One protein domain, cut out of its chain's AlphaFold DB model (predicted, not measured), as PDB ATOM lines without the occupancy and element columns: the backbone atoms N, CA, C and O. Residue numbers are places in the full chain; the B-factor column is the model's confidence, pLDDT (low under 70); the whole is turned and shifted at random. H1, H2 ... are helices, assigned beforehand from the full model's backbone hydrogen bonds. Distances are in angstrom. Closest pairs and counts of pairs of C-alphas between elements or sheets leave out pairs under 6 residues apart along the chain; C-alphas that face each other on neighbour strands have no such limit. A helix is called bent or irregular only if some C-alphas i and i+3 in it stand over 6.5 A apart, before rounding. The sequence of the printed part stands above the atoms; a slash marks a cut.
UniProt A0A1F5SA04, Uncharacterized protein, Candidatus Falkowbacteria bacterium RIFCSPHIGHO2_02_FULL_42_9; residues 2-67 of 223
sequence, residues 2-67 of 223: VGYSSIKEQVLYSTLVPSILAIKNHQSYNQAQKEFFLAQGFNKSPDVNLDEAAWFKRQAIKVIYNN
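This is residues 2 to 67 of the 223 residues of an uncharacterized protein of Candidatus Falkowbacteria bacterium RIFCSPHIGHO2_02_FULL_42_9 (UniProt A0A1F5SA04). Two long helices, H1 and H3, lie side by side and run the same way, while a shorter helix, H2, crosses the later part of H1 and stays away from H3. H1 is the middle piece, the helix that both of the others pack on, and the stretch of residues 40 to 49 leads from the end of H2 back to the end of the model where H1 begins, and there H3 starts. The printed part has 66 residues with three named helices, H1, H2 and H3 in that order along the chain, and no named strand; the class is all helix. The whole is compact, with a radius of gyration of the C-alphas of 11.4 A, and the C-alphas span 34 by 25 by 17 A along their three main axes.

The longest helix by residues is H1, residues 7 to 24, and it touches both of the other helices. H3, residues 50 to 66, touches H1 with 17 pairs of C-alphas within 8 A. The closest C-alphas of these two are those of Tyr 13 and Ala 60, 5.2 A apart, and the two centres are 10.2 A apart. Their lines stand at a shallow tilt of 25 degrees, and they run the same way. H2, residues 29 to 39, touches H1 with 14 pairs of C-alphas within 8 A, and H1 touches H2 with its residues 14 to 22 alone. The closest C-alphas of H1 and H2 are those of Pro 18 and Gln 33, 4.9 A apart, and here too the centres are 10.2 A apart. The lines of H1 and H2 stand about perpendicular, but only just, at 72 degrees. H2 and H3 are apart, although they follow each other in the chain. In the backbone of H2 every O i to N i+4 pair is within hydrogen-bond range, while in H1 it is 11 of 14 pairs and in H3 11 of 13.

H1 has 18 residues, from Ile 7, whose C-alpha stands at (33.370, -43.251, -32.912), to Lys 24, and it measures 25.0 A from first to last C-alpha. It is neither bent nor irregular, but only just: C-alphas 14 and 17 are 6.4 A apart. H2 has 11 residues, from Tyr 29, with its C-alpha at (16.232, -53.093, -35.220), to Ala 39. H3 has 17 residues, from Leu 50 to Asn 66, whose C-alpha is at (24.012, -59.365, -19.254), and it measures 25.4 A from first to last C-alpha. H3 is irregular: C-alphas 51 and 54 are 7.1 A apart, where about 5 A is found in a regular helix, and its line is a rough one.

The two C-alphas farthest apart are those of Gly 3 and His 26, at 33.8 A, and the first and last printed C-alphas, those of Val 2 and Asn 67, are 28.4 A apart. The printed part runs from residue 2 to residue 67 without a cut, within a full chain of 223 residues. The link from H1 to H2, with 4 residues between them, is tight. The link from H2 to H3, with 10 residues between them, is short but not tight, and no link is long. The mean pLDDT of the printed part is 81.0, and residues 2 to 6, just before H1, are under 70. The mean pLDDT is 84 in H1, 84 in H2 and 86 in H3.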
ATOM      1  N   VAL A   2      32.658 -34.755 -33.118       46.84
ATOM      2  CA  VAL A   2      32.920 -36.142 -32.702       46.84
ATOM      3  C   VAL A   2      34.420 -36.381 -32.854       46.84
ATOM      4  O   VAL A   2      34.959 -36.250 -33.954       46.84
ATOM      5  N   GLY A   3      35.117 -36.659 -31.756       50.22
ATOM      6  CA  GLY A   3      36.521 -37.042 -31.832       50.22
ATOM      7  C   GLY A   3      36.620 -38.378 -32.562       50.22
ATOM      8  O   GLY A   3      35.900 -39.312 -32.227       50.22
ATOM      9  N   TYR A   4      37.518 -38.522 -33.538       54.84
ATOM     10  CA  TYR A   4      37.678 -39.791 -34.269       54.84
ATOM     11  C   TYR A   4      37.912 -41.005 -33.348       54.84
ATOM     12  O   TYR A   4      37.599 -42.136 -33.719       54.84
ATOM     13  N   SER A   5      38.412 -40.773 -32.129       56.16
ATOM     14  CA  SER A   5      38.594 -41.805 -31.111       56.16
ATOM     15  C   SER A   5      37.314 -42.228 -30.377       56.16
ATOM     16  O   SER A   5      37.352 -43.308 -29.809       56.16
ATOM     17  N   SER A   6      36.218 -41.453 -30.379       60.88
ATOM     18  CA  SER A   6      34.951 -41.806 -29.701       60.88
ATOM     19  C   SER A   6      33.935 -42.511 -30.609       60.88
ATOM     20  O   SER A   6      32.906 -43.007 -30.144       60.88
ATOM     21  N   ILE A   7      34.232 -42.603 -31.911       71.25
ATOM     22  CA  ILE A   7      33.370 -43.251 -32.912       71.25
ATOM     23  C   ILE A   7      33.159 -44.734 -32.581       71.25
ATOM     24  O   ILE A   7      32.079 -45.272 -32.807       71.25
ATOM     25  N   LYS A   8      34.169 -45.412 -32.024       74.12
ATOM     26  CA  LYS A   8      34.077 -46.843 -31.690       74.12
ATOM     27  C   LYS A   8      33.083 -47.080 -30.554       74.12
ATOM     28  O   LYS A   8      32.274 -48.000 -30.624       74.12
ATOM     29  N   GLU A   9      33.128 -46.238 -29.530       78.19
ATOM     30  CA  GLU A   9      32.233 -46.262 -28.376       78.19
ATOM     31  C   GLU A   9      30.810 -45.875 -28.779       78.19
ATOM     32  O   GLU A   9      29.856 -46.515 -28.336       78.19
ATOM     33  N   GLN A  10      30.675 -44.895 -29.678       79.12
ATOM     34  CA  GLN A  10      29.398 -44.529 -30.281       79.12
ATOM     35  C   GLN A  10      28.793 -45.696 -31.058       79.12
ATOM     36  O   GLN A  10      27.631 -46.014 -30.855       79.12
ATOM     37  N   VAL A  11      29.564 -46.378 -31.904       81.44
ATOM     38  CA  VAL A  11      29.094 -47.556 -32.649       81.44
ATOM     39  C   VAL A  11      28.656 -48.667 -31.685       81.44
ATOM     40  O   VAL A  11      27.538 -49.169 -31.772       81.44
ATOM     41  N   LEU A  12      29.479 -48.992 -30.686       83.94
ATOM     42  CA  LEU A  12      29.154 -50.030 -29.706       83.94
ATOM     43  C   LEU A  12      27.821 -49.747 -28.982       83.94
ATOM     44  O   LEU A  12      26.991 -50.640 -28.815       83.94
ATOM     45  N   TYR A  13      27.599 -48.502 -28.566       85.06
ATOM     46  CA  TYR A  13      26.394 -48.109 -27.838       85.06
ATOM     47  C   TYR A  13      25.177 -47.893 -28.749       85.06
ATOM     48  O   TYR A  13      24.071 -48.300 -28.409       85.06
ATOM     49  N   SER A  14      25.364 -47.278 -29.914       84.38
ATOM     50  CA  SER A  14      24.268 -46.857 -30.790       84.38
ATOM     51  C   SER A  14      23.818 -47.919 -31.788       84.38
ATOM     52  O   SER A  14      22.704 -47.812 -32.303       84.38
ATOM     53  N   THR A  15      24.646 -48.927 -32.080       84.62
ATOM     54  CA  THR A  15      24.290 -49.992 -33.031       84.62
ATOM     55  C   THR A  15      24.297 -51.375 -32.395       84.62
ATOM     56  O   THR A  15      23.294 -52.087 -32.486       84.62
ATOM     57  N   LEU A  16      25.372 -51.777 -31.705       86.56
ATOM     58  CA  LEU A  16      25.460 -53.137 -31.158       86.56
ATOM     59  C   LEU A  16      24.455 -53.375 -30.026       86.56
ATOM     60  O   LEU A  16      23.753 -54.382 -30.044       86.56
ATOM     61  N   VAL A  17      24.331 -52.448 -29.073       89.19
ATOM     62  CA  VAL A  17      23.368 -52.586 -27.967       89.19
ATOM     63  C   VAL A  17      21.920 -52.711 -28.474       89.19
ATOM     64  O   VAL A  17      21.272 -53.702 -28.127       89.19
ATOM     65  N   PRO A  18      21.410 -51.818 -29.347       87.69
ATOM     66  CA  PRO A  18      20.102 -52.008 -29.968       87.69
ATOM     67  C   PRO A  18      19.950 -53.317 -30.740       87.69
ATOM     68  O   PRO A  18      18.872 -53.897 -30.725       87.69
ATOM     69  N   SER A  19      21.014 -53.818 -31.376       85.00
ATOM     70  CA  SER A  19      20.982 -55.106 -32.084       85.00
ATOM     71  C   SER A  19      20.717 -56.273 -31.135       85.00
ATOM     72  O   SER A  19      19.854 -57.106 -31.402       85.00
ATOM     73  N   ILE A  20      21.404 -56.295 -29.992       88.94
ATOM     74  CA  ILE A  20      21.211 -57.302 -28.939       88.94
ATOM     75  C   ILE A  20      19.776 -57.239 -28.402       88.94
ATOM     76  O   ILE A  20      19.120 -58.269 -28.253       88.94
ATOM     77  N   LEU A  21      19.274 -56.029 -28.132       88.50
ATOM     78  CA  LEU A  21      17.922 -55.822 -27.612       88.50
ATOM     79  C   LEU A  21      16.835 -56.163 -28.642       88.50
ATOM     80  O   LEU A  21      15.799 -56.704 -28.264       88.50
ATOM     81  N   ALA A  22      17.069 -55.895 -29.929       85.12
ATOM     82  CA  ALA A  22      16.156 -56.253 -31.012       85.12
ATOM     83  C   ALA A  22      15.947 -57.768 -31.090       85.12
ATOM     84  O   ALA A  22      14.810 -58.234 -31.139       85.12
ATOM     85  N   ILE A  23      17.043 -58.530 -31.033       84.50
ATOM     86  CA  ILE A  23      17.005 -59.994 -31.045       84.50
ATOM     87  C   ILE A  23      16.309 -60.514 -29.785       84.50
ATOM     88  O   ILE A  23      15.372 -61.304 -29.890       84.50
ATOM     89  N   LYS A  24      16.717 -60.023 -28.607       86.94
ATOM     90  CA  LYS A  24      16.150 -60.431 -27.315       86.94
ATOM     91  C   LYS A  24      14.639 -60.225 -27.234       86.94
ATOM     92  O   LYS A  24      13.933 -61.092 -26.732       86.94
ATOM     93  N   ASN A  25      14.158 -59.079 -27.704       85.94
ATOM     94  CA  ASN A  25      12.750 -58.697 -27.607       85.94
ATOM     95  C   ASN A  25      11.940 -59.092 -28.855       85.94
ATOM     96  O   ASN A  25      10.782 -58.704 -28.966       85.94
ATOM     97  N   HIS A  26      12.537 -59.829 -29.801       82.12
ATOM     98  CA  HIS A  26      11.914 -60.232 -31.067       82.12
ATOM     99  C   HIS A  26      11.270 -59.078 -31.850       82.12
ATOM    100  O   HIS A  26      10.197 -59.223 -32.436       82.12
ATOM    101  N   GLN A  27      11.945 -57.932 -31.888       82.19
ATOM    102  CA  GLN A  27      11.453 -56.725 -32.544       82.19
ATOM    103  C   GLN A  27      12.401 -56.236 -33.640       82.19
ATOM    104  O   GLN A  27      13.541 -56.689 -33.760       82.19
ATOM    105  N   SER A  28      11.931 -55.299 -34.467       78.31
ATOM    106  CA  SER A  28      12.769 -54.725 -35.522       78.31
ATOM    107  C   SER A  28      13.925 -53.905 -34.935       78.31
ATOM    108  O   SER A  28      13.784 -53.265 -33.890       78.31
ATOM    109  N   TYR A  29      15.065 -53.881 -35.632       80.12
ATOM    110  CA  TYR A  29      16.232 -53.093 -35.220       80.12
ATOM    111  C   TYR A  29      15.897 -51.604 -35.036       80.12
ATOM    112  O   TYR A  29      16.262 -51.009 -34.024       80.12
ATOM    113  N   ASN A  30      15.141 -51.020 -35.971       79.69
ATOM    114  CA  ASN A  30      14.743 -49.609 -35.915       79.69
ATOM    115  C   ASN A  30      13.870 -49.305 -34.689       79.69
ATOM    116  O   ASN A  30      14.028 -48.259 -34.059       79.69
ATOM    117  N   GLN A  31      12.970 -50.225 -34.332       79.94
ATOM    118  CA  GLN A  31      12.130 -50.089 -33.147       79.94
ATOM    119  C   GLN A  31      12.959 -50.200 -31.863       79.94
ATOM    120  O   GLN A  31      12.907 -49.291 -31.039       79.94
ATOM    121  N   ALA A  32      13.794 -51.236 -31.739       83.31
ATOM    122  CA  ALA A  32      14.662 -51.422 -30.575       83.31
ATOM    123  C   ALA A  32      15.613 -50.241 -30.358       83.31
ATOM    124  O   ALA A  32      15.837 -49.822 -29.227       83.31
ATOM    125  N   GLN A  33      16.160 -49.684 -31.441       84.88
ATOM    126  CA  GLN A  33      17.034 -48.519 -31.381       84.88
ATOM    127  C   GLN A  33      16.288 -47.283 -30.872       84.88
ATOM    128  O   GLN A  33      16.782 -46.588 -29.983       84.88
ATOM    129  N   LYS A  34      15.085 -47.025 -31.398       85.50
ATOM    130  CA  LYS A  34      14.256 -45.896 -30.965       85.50
ATOM    131  C   LYS A  34      13.847 -46.031 -29.497       85.50
ATOM    132  O   LYS A  34      14.003 -45.079 -28.740       85.50
ATOM    133  N   GLU A  35      13.360 -47.201 -29.089       86.12
ATOM    134  CA  GLU A  35      12.967 -47.483 -27.702       86.12
ATOM    135  C   GLU A  35      14.147 -47.344 -26.737       86.12
ATOM    136  O   GLU A  35      14.015 -46.716 -25.688       86.12
ATOM    137  N   PHE A  36      15.313 -47.877 -27.109       87.69
ATOM    138  CA  PHE A  36      16.518 -47.789 -26.295       87.69
ATOM    139  C   PHE A  36      16.953 -46.339 -26.071       87.69
ATOM    140  O   PHE A  36      17.214 -45.952 -24.935       87.69
ATOM    141  N   PHE A  37      16.993 -45.520 -27.124       87.75
ATOM    142  CA  PHE A  37      17.373 -44.113 -26.988       87.75
ATOM    143  C   PHE A  37      16.355 -43.316 -26.176       87.75
ATOM    144  O   PHE A  37      16.758 -42.592 -25.267       87.75
ATOM    145  N   LEU A  38      15.054 -43.513 -26.415       87.00
ATOM    146  CA  LEU A  38      14.004 -42.847 -25.642       87.00
ATOM    147  C   LEU A  38      14.069 -43.214 -24.153       87.00
ATOM    148  O   LEU A  38      13.966 -42.331 -23.305       87.00
ATOM    149  N   ALA A  39      14.321 -44.485 -23.823       85.44
ATOM    150  CA  ALA A  39      14.483 -44.941 -22.440       85.44
ATOM    151  C   ALA A  39      15.701 -44.317 -21.730       85.44
ATOM    152  O   ALA A  39      15.748 -44.277 -20.504       85.44
ATOM    153  N   GLN A  40      16.685 -43.837 -22.490       83.38
ATOM    154  CA  GLN A  40      17.884 -43.160 -21.991       83.38
ATOM    155  C   GLN A  40      17.766 -41.625 -22.069       83.38
ATOM    156  O   GLN A  40      18.729 -40.922 -21.778       83.38
ATOM    157  N   GLY A  41      16.597 -41.096 -22.453       83.00
ATOM    158  CA  GLY A  41      16.341 -39.657 -22.570       83.00
ATOM    159  C   GLY A  41      16.836 -39.019 -23.873       83.00
ATOM    160  O   GLY A  41      16.854 -37.795 -23.987       83.00
ATOM    161  N   PHE A  42      17.226 -39.818 -24.871       83.56
ATOM    162  CA  PHE A  42      17.699 -39.334 -26.165       83.56
ATOM    163  C   PHE A  42      16.610 -39.430 -27.245       83.56
ATOM    164  O   PHE A  42      16.028 -40.485 -27.483       83.56
ATOM    165  N   ASN A  43      16.388 -38.335 -27.980       75.19
ATOM    166  CA  ASN A  43      15.453 -38.306 -29.119       75.19
ATOM    167  C   ASN A  43      16.027 -38.939 -30.402       75.19
ATOM    168  O   ASN A  43      15.287 -39.237 -31.338       75.19
ATOM    169  N   LYS A  44      17.352 -39.104 -30.472       76.94
ATOM    170  CA  LYS A  44      18.102 -39.673 -31.604       76.94
ATOM    171  C   LYS A  44      19.399 -40.310 -31.100       76.94
ATOM    172  O   LYS A  44      19.735 -40.137 -29.932       76.94
ATOM    173  N   SER A  45      20.142 -40.991 -31.978       73.25
ATOM    174  CA  SER A  45      21.475 -41.507 -31.627       73.25
ATOM    175  C   SER A  45      22.341 -40.382 -31.043       73.25
ATOM    176  O   SER A  45      22.485 -39.351 -31.709       73.25
ATOM    177  N   PRO A  46      22.905 -40.555 -29.834       73.69
ATOM    178  CA  PRO A  46      23.722 -39.532 -29.203       73.69
ATOM    179  C   PRO A  46      25.032 -39.336 -29.972       73.69
ATOM    180  O   PRO A  46      25.620 -40.296 -30.486       73.69
ATOM    181  N   ASP A  47      25.486 -38.086 -30.046       72.00
ATOM    182  CA  ASP A  47      26.826 -37.742 -30.518       72.00
ATOM    183  C   ASP A  47      27.793 -37.873 -29.343       72.00
ATOM    184  O   ASP A  47      27.749 -37.089 -28.399       72.00
ATOM    185  N   VAL A  48      28.643 -38.899 -29.379       70.31
ATOM    186  CA  VAL A  48      29.540 -39.203 -28.262       70.31
ATOM    187  C   VAL A  48      30.775 -38.309 -28.330       70.31
ATOM    188  O   VAL A  48      31.628 -38.462 -29.210       70.31
ATOM    189  N   ASN A  49      30.897 -37.400 -27.365       75.81
ATOM    190  CA  ASN A  49      32.116 -36.626 -27.139       75.81
ATOM    191  C   ASN A  49      33.177 -37.473 -26.411       75.81
ATOM    192  O   ASN A  49      32.864 -38.480 -25.773       75.81
ATOM    193  N   LEU A  50      34.447 -37.066 -26.500       70.19
ATOM    194  CA  LEU A  50      35.576 -37.793 -25.895       70.19
ATOM    195  C   LEU A  50      35.416 -37.970 -24.377       70.19
ATOM    196  O   LEU A  50      35.701 -39.049 -23.862       70.19
ATOM    197  N   ASP A  51      34.885 -36.957 -23.696       75.00
ATOM    198  CA  ASP A  51      34.711 -36.956 -22.239       75.00
ATOM    199  C   ASP A  51      33.641 -37.959 -21.771       75.00
ATOM    200  O   ASP A  51      33.728 -38.528 -20.683       75.00
ATOM    201  N   GLU A  52      32.654 -38.245 -22.623       79.38
ATOM    202  CA  GLU A  52      31.534 -39.143 -22.320       79.38
ATOM    203  C   GLU A  52      31.755 -40.571 -22.844       79.38
ATOM    204  O   GLU A  52      31.073 -41.510 -22.422       79.38
ATOM    205  N   ALA A  53      32.737 -40.779 -23.727       78.62
ATOM    206  CA  ALA A  53      32.994 -42.060 -24.389       78.62
ATOM    207  C   ALA A  53      33.173 -43.225 -23.396       78.62
ATOM    208  O   ALA A  53      32.648 -44.325 -23.598       78.62
ATOM    209  N   ALA A  54      33.845 -42.977 -22.266       83.62
ATOM    210  CA  ALA A  54      34.043 -43.975 -21.218       83.62
ATOM    211  C   ALA A  54      32.735 -44.392 -20.519       83.62
ATOM    212  O   ALA A  54      32.636 -45.514 -20.011       83.62
ATOM    213  N   TRP A  55      31.739 -43.506 -20.454       85.31
ATOM    214  CA  TRP A  55      30.425 -43.823 -19.901       85.31
ATOM    215  C   TRP A  55      29.631 -44.702 -20.871       85.31
ATOM    216  O   TRP A  55      29.207 -45.794 -20.487       85.31
ATOM    217  N   PHE A  56      29.537 -44.305 -22.146       85.44
ATOM    218  CA  PHE A  56      28.840 -45.075 -23.185       85.44
ATOM    219  C   PHE A  56      29.414 -46.484 -23.346       85.44
ATOM    220  O   PHE A  56      28.669 -47.468 -23.367       85.44
ATOM    221  N   LYS A  57      30.747 -46.607 -23.347       85.94
ATOM    222  CA  LYS A  57      31.433 -47.904 -23.374       85.94
ATOM    223  C   LYS A  57      31.032 -48.793 -22.199       85.94
ATOM    224  O   LYS A  57      30.725 -49.966 -22.398       85.94
ATOM    225  N   ARG A  58      31.023 -48.254 -20.974       87.25
ATOM    226  CA  ARG A  58      30.654 -49.016 -19.769       87.25
ATOM    227  C   ARG A  58      29.207 -49.497 -19.822       87.25
ATOM    228  O   ARG A  58      28.955 -50.658 -19.504       87.25
ATOM    229  N   GLN A  59      28.278 -48.650 -20.265       87.12
ATOM    230  CA  GLN A  59      26.877 -49.047 -20.422       87.12
ATOM    231  C   GLN A  59      26.711 -50.142 -21.477       87.12
ATOM    232  O   GLN A  59      26.038 -51.142 -21.229       87.12
ATOM    233  N   ALA A  60      27.380 -50.005 -22.620       86.62
ATOM    234  CA  ALA A  60      27.323 -51.009 -23.672       86.62
ATOM    235  C   ALA A  60      27.901 -52.360 -23.225       86.62
ATOM    236  O   ALA A  60      27.259 -53.392 -23.413       86.62
ATOM    237  N   ILE A  61      29.056 -52.362 -22.547       90.12
ATOM    238  CA  ILE A  61      29.649 -53.585 -21.983       90.12
ATOM    239  C   ILE A  61      28.700 -54.243 -20.977       90.12
ATOM    240  O   ILE A  61      28.543 -55.462 -21.005       90.12
ATOM    241  N   LYS A  62      28.027 -53.461 -20.124       92.38
ATOM    242  CA  LYS A  62      27.052 -53.990 -19.162       92.38
ATOM    243  C   LYS A  62      25.907 -54.725 -19.862       92.38
ATOM    244  O   LYS A  62      25.520 -55.806 -19.427       92.38
ATOM    245  N   VAL A  63      25.384 -54.175 -20.961       89.69
ATOM    246  CA  VAL A  63      24.330 -54.843 -21.742       89.69
ATOM    247  C   VAL A  63      24.850 -56.120 -22.399       89.69
ATOM    248  O   VAL A  63      24.162 -57.137 -22.332       89.69
ATOM    249  N   ILE A  64      26.054 -56.098 -22.980       90.94
ATOM    250  CA  ILE A  64      26.674 -57.279 -23.607       90.94
ATOM    251  C   ILE A  64      26.857 -58.400 -22.578       90.94
ATOM    252  O   ILE A  64      26.431 -59.528 -22.813       90.94
ATOM    253  N   TYR A  65      27.430 -58.080 -21.415       93.25
ATOM    254  CA  TYR A  65      27.681 -59.050 -20.347       93.25
ATOM    255  C   TYR A  65      26.390 -59.671 -19.804       93.25
ATOM    256  O   TYR A  65      26.343 -60.865 -19.529       93.25
ATOM    257  N   ASN A  66      25.315 -58.883 -19.711       94.62
ATOM    258  CA  ASN A  66      24.012 -59.365 -19.254       94.62
ATOM    259  C   ASN A  66      23.233 -60.152 -20.325       94.62
ATOM    260  O   ASN A  66      22.193 -60.728 -20.013       94.62
ATOM    261  N   ASN A  67      23.675 -60.147 -21.588       92.81
ATOM    262  CA  ASN A  67      22.964 -60.768 -22.711       92.81
ATOM    263  C   ASN A  67      23.927 -61.520 -23.660       92.81
ATOM    264  O   ASN A  67      23.912 -61.270 -24.869       92.81
TER     265      ASN A  67